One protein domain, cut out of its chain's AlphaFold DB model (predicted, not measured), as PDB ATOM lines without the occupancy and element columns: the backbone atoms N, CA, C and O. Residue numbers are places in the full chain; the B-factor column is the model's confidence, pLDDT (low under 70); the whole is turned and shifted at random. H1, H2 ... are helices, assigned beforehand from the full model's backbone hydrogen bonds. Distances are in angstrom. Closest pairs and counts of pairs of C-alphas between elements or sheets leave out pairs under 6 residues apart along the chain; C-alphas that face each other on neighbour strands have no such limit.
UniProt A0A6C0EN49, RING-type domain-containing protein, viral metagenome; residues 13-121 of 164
ATOM      1  N   GLY A  13     196.759 269.332 237.228       57.81
ATOM      2  CA  GLY A  13     197.110 270.336 236.213       57.81
ATOM      3  C   GLY A  13     197.015 269.854 234.759       57.81
ATOM      4  O   GLY A  13     197.739 270.373 233.915       57.81
ATOM      5  N   CYS A  14     196.178 268.849 234.469       61.81
ATOM      6  CA  CYS A  14     196.128 268.189 233.155       61.81
ATOM      7  C   CYS A  14     197.482 267.601 232.726       61.81
ATOM      8  O   CYS A  14     197.829 267.635 231.543       61.81
ATOM      9  N   ASP A  15     198.262 267.079 233.675       68.62
ATOM     10  CA  ASP A  15     199.521 266.411 233.364       68.62
ATOM     11  C   ASP A  15     199.299 265.361 232.261       68.62
ATOM     12  O   ASP A  15     198.408 264.497 232.314       68.62
ATOM     13  N   ALA A  16     200.115 265.498 231.213       65.31
ATOM     14  CA  ALA A  16     200.010 264.738 229.986       65.31
ATOM     15  C   ALA A  16     200.015 263.228 230.234       65.31
ATOM     16  O   ALA A  16     199.362 262.517 229.470       65.31
ATOM     17  N   LYS A  17     200.695 262.746 231.283       72.94
ATOM     18  CA  LYS A  17     200.734 261.333 231.670       72.94
ATOM     19  C   LYS A  17     199.341 260.810 232.011       72.94
ATOM     20  O   LYS A  17     198.890 259.850 231.389       72.94
ATOM     21  N   TYR A  18     198.631 261.470 232.924       71.12
ATOM     22  CA  TYR A  18     197.310 261.021 233.379       71.12
ATOM     23  C   TYR A  18     196.262 261.104 232.268       71.12
ATOM     24  O   TYR A  18     195.453 260.191 232.098       71.12
ATOM     25  N   ILE A  19     196.328 262.155 231.445       72.00
ATOM     26  CA  ILE A  19     195.461 262.278 230.271       72.00
ATOM     27  C   ILE A  19     195.747 261.162 229.264       72.00
ATOM     28  O   ILE A  19     194.831 260.533 228.735       72.00
ATOM     29  N   ASN A  20     197.025 260.887 229.000       71.50
ATOM     30  CA  ASN A  20     197.410 259.846 228.061       71.50
ATOM     31  C   ASN A  20     196.964 258.459 228.538       71.50
ATOM     32  O   ASN A  20     196.516 257.680 227.696       71.50
ATOM     33  N   GLU A  21     197.053 258.173 229.840       74.75
ATOM     34  CA  GLU A  21     196.544 256.939 230.446       74.75
ATOM     35  C   GLU A  21     195.020 256.812 230.313       74.75
ATOM     36  O   GLU A  21     194.545 255.760 229.885       74.75
ATOM     37  N   LEU A  22     194.256 257.873 230.610       72.25
ATOM     38  CA  LEU A  22     192.790 257.870 230.488       72.25
ATOM     39  C   LEU A  22     192.342 257.563 229.050       72.25
ATOM     40  O   LEU A  22     191.451 256.740 228.829       72.25
ATOM     41  N   VAL A  23     193.011 258.176 228.069       71.69
ATOM     42  CA  VAL A  23     192.725 257.950 226.649       71.69
ATOM     43  C   VAL A  23     193.098 256.520 226.229       71.69
ATOM     44  O   VAL A  23     192.297 255.854 225.582       71.69
ATOM     45  N   ILE A  24     194.267 255.999 226.632       70.06
ATOM     46  CA  ILE A  24     194.709 254.634 226.262       70.06
ATOM     47  C   ILE A  24     193.779 253.565 226.829       70.06
ATOM     48  O   ILE A  24     193.376 252.657 226.104       70.06
ATOM     49  N   ARG A  25     193.419 253.671 228.114       67.44
ATOM     50  CA  ARG A  25     192.554 252.680 228.772       67.44
ATOM     51  C   ARG A  25     191.175 252.593 228.120       67.44
ATOM     52  O   ARG A  25     190.572 251.530 228.153       67.44
ATOM     53  N   THR A  26     190.691 253.687 227.535       62.81
ATOM     54  CA  THR A  26     189.370 253.716 226.891       62.81
ATOM     55  C   THR A  26     189.420 253.229 225.438       62.81
ATOM     56  O   THR A  26     188.482 252.584 224.987       62.81
ATOM     57  N   ILE A  27     190.532 253.436 224.724       63.88
ATOM     58  CA  ILE A  27     190.712 252.926 223.351       63.88
ATOM     59  C   ILE A  27     190.791 251.390 223.306       63.88
ATOM     60  O   ILE A  27     190.297 250.780 222.364       63.88
ATOM     61  N   ASN A  28     191.362 250.746 224.327       60.56
ATOM     62  CA  ASN A  28     191.599 249.297 224.321       60.56
ATOM     63  C   ASN A  28     190.376 248.428 224.700       60.56
ATOM     64  O   ASN A  28     190.549 247.228 224.904       60.56
ATOM     65  N   GLY A  29     189.162 248.980 224.823       53.91
ATOM     66  CA  GLY A  29     188.019 248.210 225.341       53.91
ATOM     67  C   GLY A  29     186.613 248.664 224.939       53.91
ATOM     68  O   GLY A  29     185.663 248.305 225.631       53.91
ATOM     69  N   THR A  30     186.426 249.480 223.895       52.94
ATOM     70  CA  THR A  30     185.076 249.945 223.498       52.94
ATOM     71  C   THR A  30     185.006 250.295 222.005       52.94
ATOM     72  O   THR A  30     186.031 250.593 221.396       52.94
ATOM     73  N   SER A  31     183.813 250.246 221.397       56.25
ATOM     74  CA  SER A  31     183.575 250.711 220.021       56.25
ATOM     75  C   SER A  31     183.790 252.228 219.886       56.25
ATOM     76  O   SER A  31     183.540 252.981 220.828       56.25
ATOM     77  N   GLU A  32     184.235 252.685 218.706       57.75
ATOM     78  CA  GLU A  32     184.662 254.073 218.422       57.75
ATOM     79  C   GLU A  32     183.630 255.142 218.834       57.75
ATOM     80  O   GLU A  32     184.021 256.203 219.321       57.75
ATOM     81  N   SER A  33     182.325 254.850 218.736       55.47
ATOM     82  CA  SER A  33     181.262 255.818 219.045       55.47
ATOM     83  C   SER A  33     181.018 256.059 220.540       55.47
ATOM     84  O   SER A  33     180.509 257.117 220.889       55.47
ATOM     85  N   LEU A  34     181.397 255.135 221.432       61.25
ATOM     86  CA  LEU A  34     181.110 255.228 222.877       61.25
ATOM     87  C   LEU A  34     182.316 255.692 223.711       61.25
ATOM     88  O   LEU A  34     182.200 255.969 224.908       61.25
ATOM     89  N   ILE A  35     183.497 255.780 223.092       67.25
ATOM     90  CA  ILE A  35     184.746 256.117 223.787       67.25
ATOM     91  C   ILE A  35     184.719 257.554 224.311       67.25
ATOM     92  O   ILE A  35     185.121 257.796 225.451       67.25
ATOM     93  N   MET A  36     184.235 258.507 223.510       70.56
ATOM     94  CA  MET A  36     184.227 259.919 223.903       70.56
ATOM     95  C   MET A  36     183.271 260.199 225.059       70.56
ATOM     96  O   MET A  36     183.644 260.932 225.977       70.56
ATOM     97  N   ASP A  37     182.106 259.556 225.080       73.12
ATOM     98  CA  ASP A  37     181.149 259.676 226.182       73.12
ATOM     99  C   ASP A  37     181.713 259.067 227.471       73.12
ATOM    100  O   ASP A  37     181.670 259.691 228.532       73.12
ATOM    101  N   SER A  38     182.359 257.899 227.375       75.88
ATOM    102  CA  SER A  38     183.041 257.249 228.504       75.88
ATOM    103  C   SER A  38     184.180 258.106 229.078       75.88
ATOM    104  O   SER A  38     184.324 258.227 230.301       75.88
ATOM    105  N   ILE A  39     184.969 258.761 228.215       76.75
ATOM    106  CA  ILE A  39     186.013 259.710 228.630       76.75
ATOM    107  C   ILE A  39     185.387 260.932 229.312       76.75
ATOM    108  O   ILE A  39     185.859 261.335 230.379       76.75
ATOM    109  N   CYS A  40     184.325 261.507 228.743       78.69
ATOM    110  CA  CYS A  40     183.651 262.674 229.310       78.69
ATOM    111  C   CYS A  40     183.074 262.374 230.699       78.69
ATOM    112  O   CYS A  40     183.346 263.123 231.635       78.69
ATOM    113  N   LEU A  41     182.370 261.250 230.873       82.06
ATOM    114  CA  LEU A  41     181.785 260.849 232.159       82.06
ATOM    115  C   LEU A  41     182.846 260.643 233.247       82.06
ATOM    116  O   LEU A  41     182.705 261.154 234.361       82.06
ATOM    117  N   LYS A  42     183.950 259.954 232.929       81.75
ATOM    118  CA  LYS A  42     185.072 259.790 233.871       81.75
ATOM    119  C   LYS A  42     185.719 261.126 234.223       81.75
ATOM    120  O   LYS A  42     186.082 261.344 235.375       81.75
ATOM    121  N   THR A  43     185.839 262.024 233.251       83.88
ATOM    122  CA  THR A  43     186.407 263.360 233.467       83.88
ATOM    123  C   THR A  43     185.528 264.191 234.394       83.88
ATOM    124  O   THR A  43     186.044 264.781 235.339       83.88
ATOM    125  N   ILE A  44     184.209 264.179 234.179       86.56
ATOM    126  CA  ILE A  44     183.235 264.834 235.061       86.56
ATOM    127  C   ILE A  44     183.369 264.290 236.486       86.56
ATOM    128  O   ILE A  44     183.506 265.067 237.427       86.56
ATOM    129  N   SER A  45     183.412 262.963 236.646       86.12
ATOM    130  CA  SER A  45     183.584 262.328 237.958       86.12
ATOM    131  C   SER A  45     184.865 262.782 238.666       86.12
ATOM    132  O   SER A  45     184.809 263.099 239.850       86.12
ATOM    133  N   ILE A  46     185.994 262.885 237.953       85.25
ATOM    134  CA  ILE A  46     187.265 263.364 238.522       85.25
ATOM    135  C   ILE A  46     187.166 264.841 238.915       85.25
ATOM    136  O   ILE A  46     187.514 265.194 240.040       85.25
ATOM    137  N   ILE A  47     186.679 265.707 238.025       88.50
ATOM    138  CA  ILE A  47     186.602 267.154 238.278       88.50
ATOM    139  C   ILE A  47     185.649 267.474 239.433       88.50
ATOM    140  O   ILE A  47     185.939 268.355 240.241       88.50
ATOM    141  N   ASN A  48     184.585 266.693 239.608       88.75
ATOM    142  CA  ASN A  48     183.690 266.819 240.757       88.75
ATOM    143  C   ASN A  48     184.361 266.501 242.106       88.75
ATOM    144  O   ASN A  48     183.799 266.824 243.148       88.75
ATOM    145  N   THR A  49     185.567 265.919 242.118       89.00
ATOM    146  CA  THR A  49     186.362 265.738 243.348       89.00
ATOM    147  C   THR A  49     187.294 266.913 243.652       89.00
ATOM    148  O   THR A  49     187.869 266.965 244.735       89.00
ATOM    149  N   TYR A  50     187.453 267.866 242.729       90.88
ATOM    150  CA  TYR A  50     188.440 268.938 242.870       90.88
ATOM    151  C   TYR A  50     187.964 270.009 243.841       90.88
ATOM    152  O   TYR A  50     186.773 270.315 243.908       90.88
ATOM    153  N   ASP A  51     188.910 270.616 244.552       92.44
ATOM    154  CA  ASP A  51     188.698 271.876 245.259       92.44
ATOM    155  C   ASP A  51     188.963 273.084 244.336       92.44
ATOM    156  O   ASP A  51     189.400 272.947 243.186       92.44
ATOM    157  N   ILE A  52     188.720 274.294 244.847       91.25
ATOM    158  CA  ILE A  52     188.933 275.536 244.089       91.25
ATOM    159  C   ILE A  52     190.395 275.670 243.643       91.25
ATOM    160  O   ILE A  52     190.645 276.062 242.507       91.25
ATOM    161  N   LYS A  53     191.374 275.335 244.495       91.31
ATOM    162  CA  LYS A  53     192.802 275.498 244.170       91.31
ATOM    163  C   LYS A  53     193.203 274.589 243.012       91.31
ATOM    164  O   LYS A  53     193.936 275.014 242.120       91.31
ATOM    165  N   GLN A  54     192.710 273.354 243.004       91.44
ATOM    166  CA  GLN A  54     192.944 272.401 241.926       91.44
ATOM    167  C   GLN A  54     192.276 272.839 240.621       91.44
ATOM    168  O   GLN A  54     192.911 272.756 239.569       91.44
ATOM    169  N   CYS A  55     191.049 273.359 240.685       90.06
ATOM    170  CA  CYS A  55     190.364 273.905 239.512       90.06
ATOM    171  C   CYS A  55     191.106 275.117 238.938       90.06
ATOM    172  O   CYS A  55     191.412 275.137 237.751       90.06
ATOM    173  N   VAL A  56     191.471 276.091 239.779       88.69
ATOM    174  CA  VAL A  56     192.237 277.276 239.357       88.69
ATOM    175  C   VAL A  56     193.552 276.861 238.713       88.69
ATOM    176  O   VAL A  56     193.876 277.365 237.646       88.69
ATOM    177  N   LYS A  57     194.271 275.892 239.296       88.75
ATOM    178  CA  LYS A  57     195.507 275.374 238.702       88.75
ATOM    179  C   LYS A  57     195.284 274.836 237.287       88.75
ATOM    180  O   LYS A  57     196.124 275.061 236.427       88.75
ATOM    181  N   VAL A  58     194.187 274.122 237.033       87.62
ATOM    182  CA  VAL A  58     193.848 273.654 235.679       87.62
ATOM    183  C   VAL A  58     193.606 274.835 234.741       87.62
ATOM    184  O   VAL A  58     194.212 274.883 233.675       87.62
ATOM    185  N   ILE A  59     192.776 275.792 235.159       86.06
ATOM    186  CA  ILE A  59     192.395 276.963 234.356       86.06
ATOM    187  C   ILE A  59     193.636 277.769 233.961       86.06
ATOM    188  O   ILE A  59     193.847 278.021 232.782       86.06
ATOM    189  N   THR A  60     194.497 278.102 234.924       86.31
ATOM    190  CA  THR A  60     195.677 278.948 234.686       86.31
ATOM    191  C   THR A  60     196.832 278.229 233.994       86.31
ATOM    192  O   THR A  60     197.748 278.886 233.510       86.31
ATOM    193  N   THR A  61     196.835 276.891 233.951       85.81
ATOM    194  CA  THR A  61     197.869 276.139 233.216       85.81
ATOM    195  C   THR A  61     197.588 276.121 231.712       85.81
ATOM    196  O   THR A  61     198.529 276.074 230.925       85.81
ATOM    197  N   HIS A  62     196.315 276.136 231.304       76.50
ATOM    198  CA  HIS A  62     195.910 275.922 229.902       76.50
ATOM    199  C   HIS A  62     195.218 277.126 229.263       76.50
ATOM    200  O   HIS A  62     194.865 277.061 228.088       76.50
ATOM    201  N   GLY A  63     195.053 278.213 230.010       78.19
ATOM    202  CA  GLY A  63     194.487 279.464 229.530       78.19
ATOM    203  C   GLY A  63     194.440 280.512 230.636       78.19
ATOM    204  O   GLY A  63     195.215 280.479 231.594       78.19
ATOM    205  N   ASP A  64     193.503 281.442 230.501       74.25
ATOM    206  CA  ASP A  64     193.203 282.464 231.495       74.25
ATOM    207  C   ASP A  64     191.679 282.604 231.691       74.25
ATOM    208  O   ASP A  64     190.867 281.861 231.124       74.25
ATOM    209  N   PHE A  65     191.263 283.529 232.556       70.69
ATOM    210  CA  PHE A  65     189.839 283.761 232.816       70.69
ATOM    211  C   PHE A  65     189.101 284.392 231.626       70.69
ATOM    212  O   PHE A  65     187.883 284.243 231.529       70.69
ATOM    213  N   HIS A  66     189.807 285.070 230.718       76.19
ATOM    214  CA  HIS A  66     189.208 285.645 229.519       76.19
ATOM    215  C   HIS A  66     188.893 284.549 228.493       76.19
ATOM    216  O   HIS A  66     187.762 284.460 228.021       76.19
ATOM    217  N   ASP A  67     189.836 283.641 228.239       79.50
ATOM    218  CA  ASP A  67     189.620 282.460 227.398       79.50
ATOM    219  C   ASP A  67     188.511 281.560 227.974       79.50
ATOM    220  O   ASP A  67     187.643 281.079 227.245       79.50
ATOM    221  N   ALA A  68     188.441 281.423 229.305       74.31
ATOM    222  CA  ALA A  68     187.342 280.729 229.974       74.31
ATOM    223  C   ALA A  68     185.970 281.353 229.659       74.31
ATOM    224  O   ALA A  68     185.010 280.633 229.388       74.31
ATOM    225  N   TYR A  69     185.881 282.685 229.679       74.19
ATOM    226  CA  TYR A  69     184.653 283.419 229.379       74.19
ATOM    227  C   TYR A  69     184.224 283.263 227.916       74.19
ATOM    228  O   TYR A  69     183.061 282.964 227.645       74.19
ATOM    229  N   VAL A  70     185.163 283.383 226.974       79.06
ATOM    230  CA  VAL A  70     184.891 283.168 225.542       79.06
ATOM    231  C   VAL A  70     184.380 281.743 225.295       79.06
ATOM    232  O   VAL A  70     183.415 281.539 224.560       79.06
ATOM    233  N   ARG A  71     184.966 280.742 225.963       76.31
ATOM    234  CA  ARG A  71     184.523 279.341 225.869       76.31
ATOM    235  C   ARG A  71     183.131 279.114 226.441       76.31
ATOM    236  O   ARG A  71     182.362 278.357 225.852       76.31
ATOM    237  N   LEU A  72     182.801 279.755 227.561       75.31
ATOM    238  CA  LEU A  72     181.453 279.701 228.130       75.31
ATOM    239  C   LEU A  72     180.412 280.206 227.126       75.31
ATOM    240  O   LEU A  72     179.411 279.532 226.909       75.31
ATOM    241  N   GLN A  73     180.672 281.346 226.478       72.38
ATOM    242  CA  GLN A  73     179.763 281.923 225.481       72.38
ATOM    243  C   GLN A  73     179.601 281.046 224.235       72.38
ATOM    244  O   GLN A  73     178.530 281.017 223.639       72.38
ATOM    245  N   ALA A  74     180.652 280.324 223.845       74.06
ATOM    246  CA  ALA A  74     180.631 279.434 222.688       74.06
ATOM    247  C   ALA A  74     179.953 278.076 222.957       74.06
ATOM    248  O   ALA A  74     179.768 277.291 222.025       74.06
ATOM    249  N   THR A  75     179.622 277.757 224.213       68.25
ATOM    250  CA  THR A  75     179.020 276.467 224.566       68.25
ATOM    251  C   THR A  75     177.500 276.563 224.467       68.25
ATOM    252  O   THR A  75     176.824 276.905 225.433       68.25
ATOM    253  N   ASP A  76     176.958 276.255 223.290       55.75
ATOM    254  CA  ASP A  76     175.512 276.255 223.064       55.75
ATOM    255  C   ASP A  76     174.842 275.100 223.847       55.75
ATOM    256  O   ASP A  76     175.249 273.939 223.743       55.75
ATOM    257  N   GLY A  77     173.843 275.411 224.678       59.44
ATOM    258  CA  GLY A  77     172.934 274.417 225.270       59.44
ATOM    259  C   GLY A  77     173.404 273.587 226.482       59.44
ATOM    260  O   GLY A  77     172.701 272.646 226.848       59.44
ATOM    261  N   PHE A  78     174.529 273.890 227.145       59.53
ATOM    262  CA  PHE A  78     174.894 273.206 228.403       59.53
ATOM    263  C   PHE A  78     174.349 273.939 229.637       59.53
ATOM    264  O   PHE A  78     174.574 275.132 229.816       59.53
ATOM    265  N   HIS A  79     173.665 273.214 230.528       64.38
ATOM    266  CA  HIS A  79     173.220 273.759 231.810       64.38
ATOM    267  C   HIS A  79     174.432 273.962 232.731       64.38
ATOM    268  O   HIS A  79     175.058 273.001 233.186       64.38
ATOM    269  N   PHE A  80     174.776 275.221 232.990       69.25
ATOM    270  CA  PHE A  80     175.861 275.587 233.892       69.25
ATOM    271  C   PHE A  80     175.402 275.432 235.338       69.25
ATOM    272  O   PHE A  80     174.498 276.134 235.790       69.25
ATOM    273  N   ASP A  81     176.038 274.531 236.082       67.94
ATOM    274  CA  ASP A  81     175.860 274.502 237.527       67.94
ATOM    275  C   ASP A  81     176.726 275.592 238.175       67.94
ATOM    276  O   ASP A  81     177.904 275.401 238.478       67.94
ATOM    277  N   VAL A  82     176.131 276.776 238.321       72.19
ATOM    278  CA  VAL A  82     176.712 277.940 239.009       72.19
ATOM    279  C   VAL A  82     176.120 278.129 240.404       72.19
ATOM    280  O   VAL A  82     176.185 279.226 240.957       72.19
ATOM    281  N   SER A  83     175.531 277.067 240.967       80.19
ATOM    282  CA  SER A  83     174.893 277.088 242.289       80.19
ATOM    283  C   SER A  83     175.825 277.605 243.385       80.19
ATOM    284  O   SER A  83     175.376 278.302 244.294       80.19
ATOM    285  N   ASP A  84     177.127 277.333 243.270       87.81
ATOM    286  CA  ASP A  84     178.140 277.902 244.143       87.81
ATOM    287  C   ASP A  84     179.488 278.135 243.439       87.81
ATOM    288  O   ASP A  84     179.757 277.696 242.313       87.81
ATOM    289  N   LYS A  85     180.374 278.851 244.145       89.38
ATOM    290  CA  LYS A  85     181.713 279.207 243.665       89.38
ATOM    291  C   LYS A  85     182.540 277.979 243.279       89.38
ATOM    292  O   LYS A  85     183.315 278.061 242.330       89.38
ATOM    293  N   LEU A  86     182.440 276.873 244.007       90.62
ATOM    294  CA  LEU A  86     183.200 275.661 243.724       90.62
ATOM    295  C   LEU A  86     182.695 274.988 242.441       90.62
ATOM    296  O   LEU A  86     183.520 274.666 241.583       90.62
ATOM    297  N   ASN A  87     181.380 274.841 242.276       88.19
ATOM    298  CA  ASN A  87     180.788 274.264 241.064       88.19
ATOM    299  C   ASN A  87     181.084 275.114 239.822       88.19
ATOM    300  O   ASN A  87     181.465 274.560 238.790       88.19
ATOM    301  N   PHE A  88     181.095 276.446 239.956       87.38
ATOM    302  CA  PHE A  88     181.574 277.335 238.897       87.38
ATOM    303  C   PHE A  88     183.018 277.004 238.478       87.38
ATOM    304  O   PHE A  88     183.285 276.761 237.303       87.38
ATOM    305  N   HIS A  89     183.961 276.921 239.424       89.25
ATOM    306  CA  HIS A  89     185.364 276.627 239.094       89.25
ATOM    307  C   HIS A  89     185.546 275.226 238.494       89.25
ATOM    308  O   HIS A  89     186.342 275.058 237.566       89.25
ATOM    309  N   ARG A  90     184.802 274.230 238.991       90.06
ATOM    310  CA  ARG A  90     184.780 272.871 238.433       90.06
ATOM    311  C   ARG A  90     184.288 272.874 236.994       90.06
ATOM    312  O   ARG A  90     184.909 272.239 236.146       90.06
ATOM    313  N   HIS A  91     183.233 273.630 236.699       87.12
ATOM    314  CA  HIS A  91     182.707 273.740 235.346       87.12
ATOM    315  C   HIS A  91     183.751 274.309 234.376       87.12
ATOM    316  O   HIS A  91     184.017 273.713 233.332       87.12
ATOM    317  N   ILE A  92     184.411 275.413 234.737       86.50
ATOM    318  CA  ILE A  92     185.456 275.992 233.881       86.50
ATOM    319  C   ILE A  92     186.620 275.017 233.695       86.50
ATOM    320  O   ILE A  92     187.073 274.802 232.571       86.50
ATOM    321  N   ALA A  93     187.086 274.379 234.774       88.50
ATOM    322  CA  ALA A  93     188.147 273.380 234.686       88.50
ATOM    323  C   ALA A  93     187.762 272.219 233.750       88.50
ATOM    324  O   ALA A  93     188.592 271.758 232.963       88.50
ATOM    325  N   LEU A  94     186.499 271.782 233.781       86.75
ATOM    326  CA  LEU A  94     185.984 270.744 232.894       86.75
ATOM    327  C   LEU A  94     186.047 271.155 231.416       86.75
ATOM    328  O   LEU A  94     186.428 270.322 230.596       86.75
ATOM    329  N   LEU A  95     185.725 272.407 231.065       84.94
ATOM    330  CA  LEU A  95     185.788 272.888 229.675       84.94
ATOM    331  C   LEU A  95     187.201 272.759 229.090       84.94
ATOM    332  O   LEU A  95     187.372 272.201 228.002       84.94
ATOM    333  N   TYR A  96     188.216 273.194 229.839       85.81
ATOM    334  CA  TYR A  96     189.617 273.070 229.427       85.81
ATOM    335  C   TYR A  96     190.045 271.608 229.287       85.81
ATOM    336  O   TYR A  96     190.611 271.206 228.268       85.81
ATOM    337  N   VAL A  97     189.737 270.780 230.287       84.81
ATOM    338  CA  VAL A  97     190.122 269.363 230.274       84.81
ATOM    339  C   VAL A  97     189.436 268.620 229.127       84.81
ATOM    340  O   VAL A  97     190.089 267.838 228.432       84.81
ATOM    341  N   LYS A  98     188.149 268.892 228.875       82.38
ATOM    342  CA  LYS A  98     187.381 268.301 227.771       82.38
ATOM    343  C   LYS A  98     188.024 268.621 226.425       82.38
ATOM    344  O   LYS A  98     188.220 267.712 225.623       82.38
ATOM    345  N   GLN A  99     188.409 269.874 226.191       79.75
ATOM    346  CA  GLN A  99     189.059 270.271 224.942       79.75
ATOM    347  C   GLN A  99     190.395 269.537 224.737       79.75
ATOM    348  O   GLN A  99     190.636 268.977 223.664       79.75
ATOM    349  N   ILE A 100     191.239 269.476 225.771       83.38
ATOM    350  CA  ILE A 100     192.534 268.778 225.718       83.38
ATOM    351  C   ILE A 100     192.335 267.288 225.421       83.38
ATOM    352  O   ILE A 100     193.062 266.708 224.609       83.38
ATOM    353  N   LEU A 101     191.347 266.662 226.065       81.88
ATOM    354  CA  LEU A 101     191.019 265.255 225.859       81.88
ATOM    355  C   LEU A 101     190.560 264.981 224.431       81.88
ATOM    356  O   LEU A 101     191.072 264.048 223.816       81.88
ATOM    357  N   VAL A 102     189.662 265.809 223.890       80.00
ATOM    358  CA  VAL A 102     189.192 265.701 222.500       80.00
ATOM    359  C   VAL A 102     190.367 265.795 221.528       80.00
ATOM    360  O   VAL A 102     190.514 264.933 220.661       80.00
ATOM    361  N   MET A 103     191.244 266.792 221.693       82.88
ATOM    362  CA  MET A 103     192.411 266.951 220.819       82.88
ATOM    363  C   MET A 103     193.341 265.736 220.885       82.88
ATOM    364  O   MET A 103     193.711 265.172 219.856       82.88
ATOM    365  N   LYS A 104     193.701 265.293 222.094       83.50
ATOM    366  CA  LYS A 104     194.602 264.146 222.282       83.50
ATOM    367  C   LYS A 104     193.999 262.835 221.798       83.50
ATOM    368  O   LYS A 104     194.733 261.990 221.286       83.50
ATOM    369  N   TYR A 105     192.693 262.659 221.968       82.00
ATOM    370  CA  TYR A 105     191.977 261.514 221.430       82.00
ATOM    371  C   TYR A 105     192.060 261.500 219.907       82.00
ATOM    372  O   TYR A 105     192.510 260.501 219.355       82.00
ATOM    373  N   LYS A 106     191.735 262.619 219.243       82.75
ATOM    374  CA  LYS A 106     191.796 262.735 217.781       82.75
ATOM    375  C   LYS A 106     193.185 262.379 217.243       82.75
ATOM    376  O   LYS A 106     193.303 261.490 216.412       82.75
ATOM    377  N   VAL A 107     194.241 262.959 217.818       85.12
ATOM    378  CA  VAL A 107     195.632 262.655 217.428       85.12
ATOM    379  C   VAL A 107     195.969 261.169 217.601       85.12
ATOM    380  O   VAL A 107     196.603 260.567 216.733       85.12
ATOM    381  N   LYS A 108     195.561 260.545 218.714       81.81
ATOM    382  CA  LYS A 108     195.820 259.114 218.942       81.81
ATOM    383  C   LYS A 108     195.013 258.215 218.018       81.81
ATOM    384  O   LYS A 108     195.534 257.186 217.597       81.81
ATOM    385  N   LEU A 109     193.774 258.586 217.727       77.50
ATOM    386  CA  LEU A 109     192.914 257.870 216.798       77.50
ATOM    387  C   LEU A 109     193.506 257.911 215.389       77.50
ATOM    388  O   LEU A 109     193.634 256.864 214.763       77.50
ATOM    389  N   ASP A 110     193.957 259.079 214.936       81.88
ATOM    390  CA  ASP A 110     194.611 259.248 213.635       81.88
ATOM    391  C   ASP A 110     195.903 258.418 213.560       81.88
ATOM    392  O   ASP A 110     196.120 257.672 212.604       81.88
ATOM    393  N   ALA A 111     196.723 258.441 214.617       80.50
ATOM    394  CA  ALA A 111     197.925 257.611 214.707       80.50
ATOM    395  C   ALA A 111     197.612 256.103 214.727       80.50
ATOM    396  O   ALA A 111     198.366 255.305 214.164       80.50
ATOM    397  N   TYR A 112     196.517 255.691 215.372       74.12
ATOM    398  CA  TYR A 112     196.058 254.303 215.370       74.12
ATOM    399  C   TYR A 112     195.554 253.881 213.987       74.12
ATOM    400  O   TYR A 112     195.967 252.828 213.509       74.12
ATOM    401  N   LYS A 113     194.746 254.710 213.313       74.19
ATOM    402  CA  LYS A 113     194.262 254.475 211.941       74.19
ATOM    403  C   LYS A 113     195.422 254.372 210.951       74.19
ATOM    404  O   LYS A 113     195.444 253.445 210.147       74.19
ATOM    405  N   PHE A 114     196.427 255.236 211.082       75.81
ATOM    406  CA  PHE A 114     197.663 255.163 210.300       75.81
ATOM    407  C   PHE A 114     198.460 253.878 210.579       75.81
ATOM    408  O   PHE A 114     198.936 253.209 209.665       75.81
ATOM    409  N   LYS A 115     198.587 253.472 211.851       73.56
ATOM    410  CA  LYS A 115     199.228 252.192 212.186       73.56
ATOM    411  C   LYS A 115     198.434 251.003 211.655       73.56
ATOM    412  O   LYS A 115     199.045 250.040 211.199       73.56
ATOM    413  N   LEU A 116     197.107 251.056 211.701       65.44
ATOM    414  CA  LEU A 116     196.250 250.002 211.179       65.44
ATOM    415  C   LEU A 116     196.418 249.879 209.665       65.44
ATOM    416  O   LEU A 116     196.725 248.783 209.221       65.44
ATOM    417  N   SER A 117     196.352 250.979 208.905       64.00
ATOM    418  CA  SER A 117     196.588 250.955 207.453       64.00
ATOM    419  C   SER A 117     197.991 250.455 207.090       64.00
ATOM    420  O   SER A 117     198.144 249.711 206.124       64.00
ATOM    421  N   SER A 118     199.006 250.775 207.904       59.66
ATOM    422  CA  SER A 118     200.366 250.245 207.716       59.66
ATOM    423  C   SER A 118     200.499 248.750 208.045       59.66
ATOM    424  O   SER A 118     201.301 248.058 207.424       59.66
ATOM    425  N   ARG A 119     199.714 248.225 209.000       56.25
ATOM    426  CA  ARG A 119     199.733 246.808 209.413       56.25
ATOM    427  C   ARG A 119     198.871 245.915 208.534       56.25
ATOM    428  O   ARG A 119     199.185 244.740 208.393       56.25
ATOM    429  N   THR A 120     197.793 246.450 207.973       52.19
ATOM    430  CA  THR A 120     196.904 245.697 207.088       52.19
ATOM    431  C   THR A 120     197.392 245.681 205.640       52.19
ATOM    432  O   THR A 120     196.783 244.987 204.836       52.19
ATOM    433  N   ASN A 121     198.481 246.401 205.307       55.41
ATOM    434  CA  ASN A 121     199.034 246.550 203.951       55.41
ATOM    435  C   ASN A 121     197.925 246.678 202.893       55.41
ATOM    436  O   ASN A 121     197.992 246.070 201.825       55.41
TER     437      ASN A 121
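AT A GLANCE: This is residues 13 to 121 of the 164 residues of the protein "RING-type domain-containing protein" of viral metagenome (UniProt A0A6C0EN49). One long helix, H5, is the spine of this domain, and four short helices, H1 to H4, gather round it and touch it within its residues 86 to 105, while its last part sticks out alone, with residues 113 to 121, of which 113 to 119 belong to H5, standing free. H1 and H2 form a helical hairpin that packs on H5, and H3 and H4 cross H5 nearer to its first residues. The printed part has 109 residues with five named helices, in the order H1 H2 H3 H4 H5, and no named strand; the class is all helix. The whole is only just compact, close to loose, with a radius of gyration of the C-alphas of 15.6 A, and it is only just elongated, spanning 54 by 27 by 22 A.

HOW THE PARTS SIT: Look first at H5, residues 85 to 119, which is the hub and touches four other helices. The helix packing is mostly crossed: of 5 pairs of helices that touch, 1 is at a shallow tilt. That pair is H5 and H2, residues 35 to 47: they run opposite ways at a shallow tilt of 32 degrees, H5 touches H2 with residues 90 to 102 alone, and their closest C-alphas, those of Ile 47 and Arg 90, are 6.0 A apart. Next find H1, residues 16 to 27, which touches H5 with residues 19 to 23 alone. Its closest C-alpha there is that of Val 23, 6.4 A from that of Tyr 105, at a steep tilt of 61 degrees, the same way. H1 and H2 form a helical hairpin: they touch, with the C-alphas of Thr 26 and Ile 35 closest at 6.1 A, and run opposite ways at a steep tilt of 42 degrees. Turn now to H3, residues 52 to 62, which touches residues 86 to 97 of H5 with 16 pairs of C-alphas within 8 A. The closest are those of Cys 55 and Ala 93, 5.3 A apart, and the two helices run the same way at a steep tilt of 45 degrees. H4, residues 65 to 74, touches residues 92 to 95 of H5, with the C-alphas of Ala 68 and Ile 92 closest at 6.4 A; at 72 degrees the two are only just about perpendicular. H3 is close to H4 but not clearly touching, with the C-alphas of Ile 59 and Phe 65 7.4 A apart. H1 is apart from H3 and H4, and H2 is apart from H4. In H1, H2, H3, H4 and H5 every O i to N i+4 pair is within hydrogen-bond range.

IN THESE COORDINATES: Find C-alpha 85 at (181.713, 279.207, 243.665); from there H5 runs 50.5 A to C-alpha 119 at (199.733, 246.808, 209.413). Go back to C-alpha 16 at (200.010, 264.738, 229.986), where H1 begins; it measures 16.4 A to C-alpha 27. H2 measures 18.3 A from C-alpha 35 to C-alpha 47, H3 15.8 A from C-alpha 52 to C-alpha 62, and H4 14.4 A from C-alpha 65 to C-alpha 74.

THE WHOLE: Look to the C-alphas of Asp 84 and Asn 121 for the two farthest apart, at 55.1 A. Without residues 113 to 121 the body spans 39 by 28 by 22 A. The printed part has no cut. The links H2 to H3 and H3 to H4 are tight, those from H1 to H2 and from H4 to H5 are short, and no link is long. In the B-factor column of this model the mean pLDDT of the printed part is 76.2, and it is under 70 at residues 13 to 16, 25 to 35, 75 to 81 and 116 to 121.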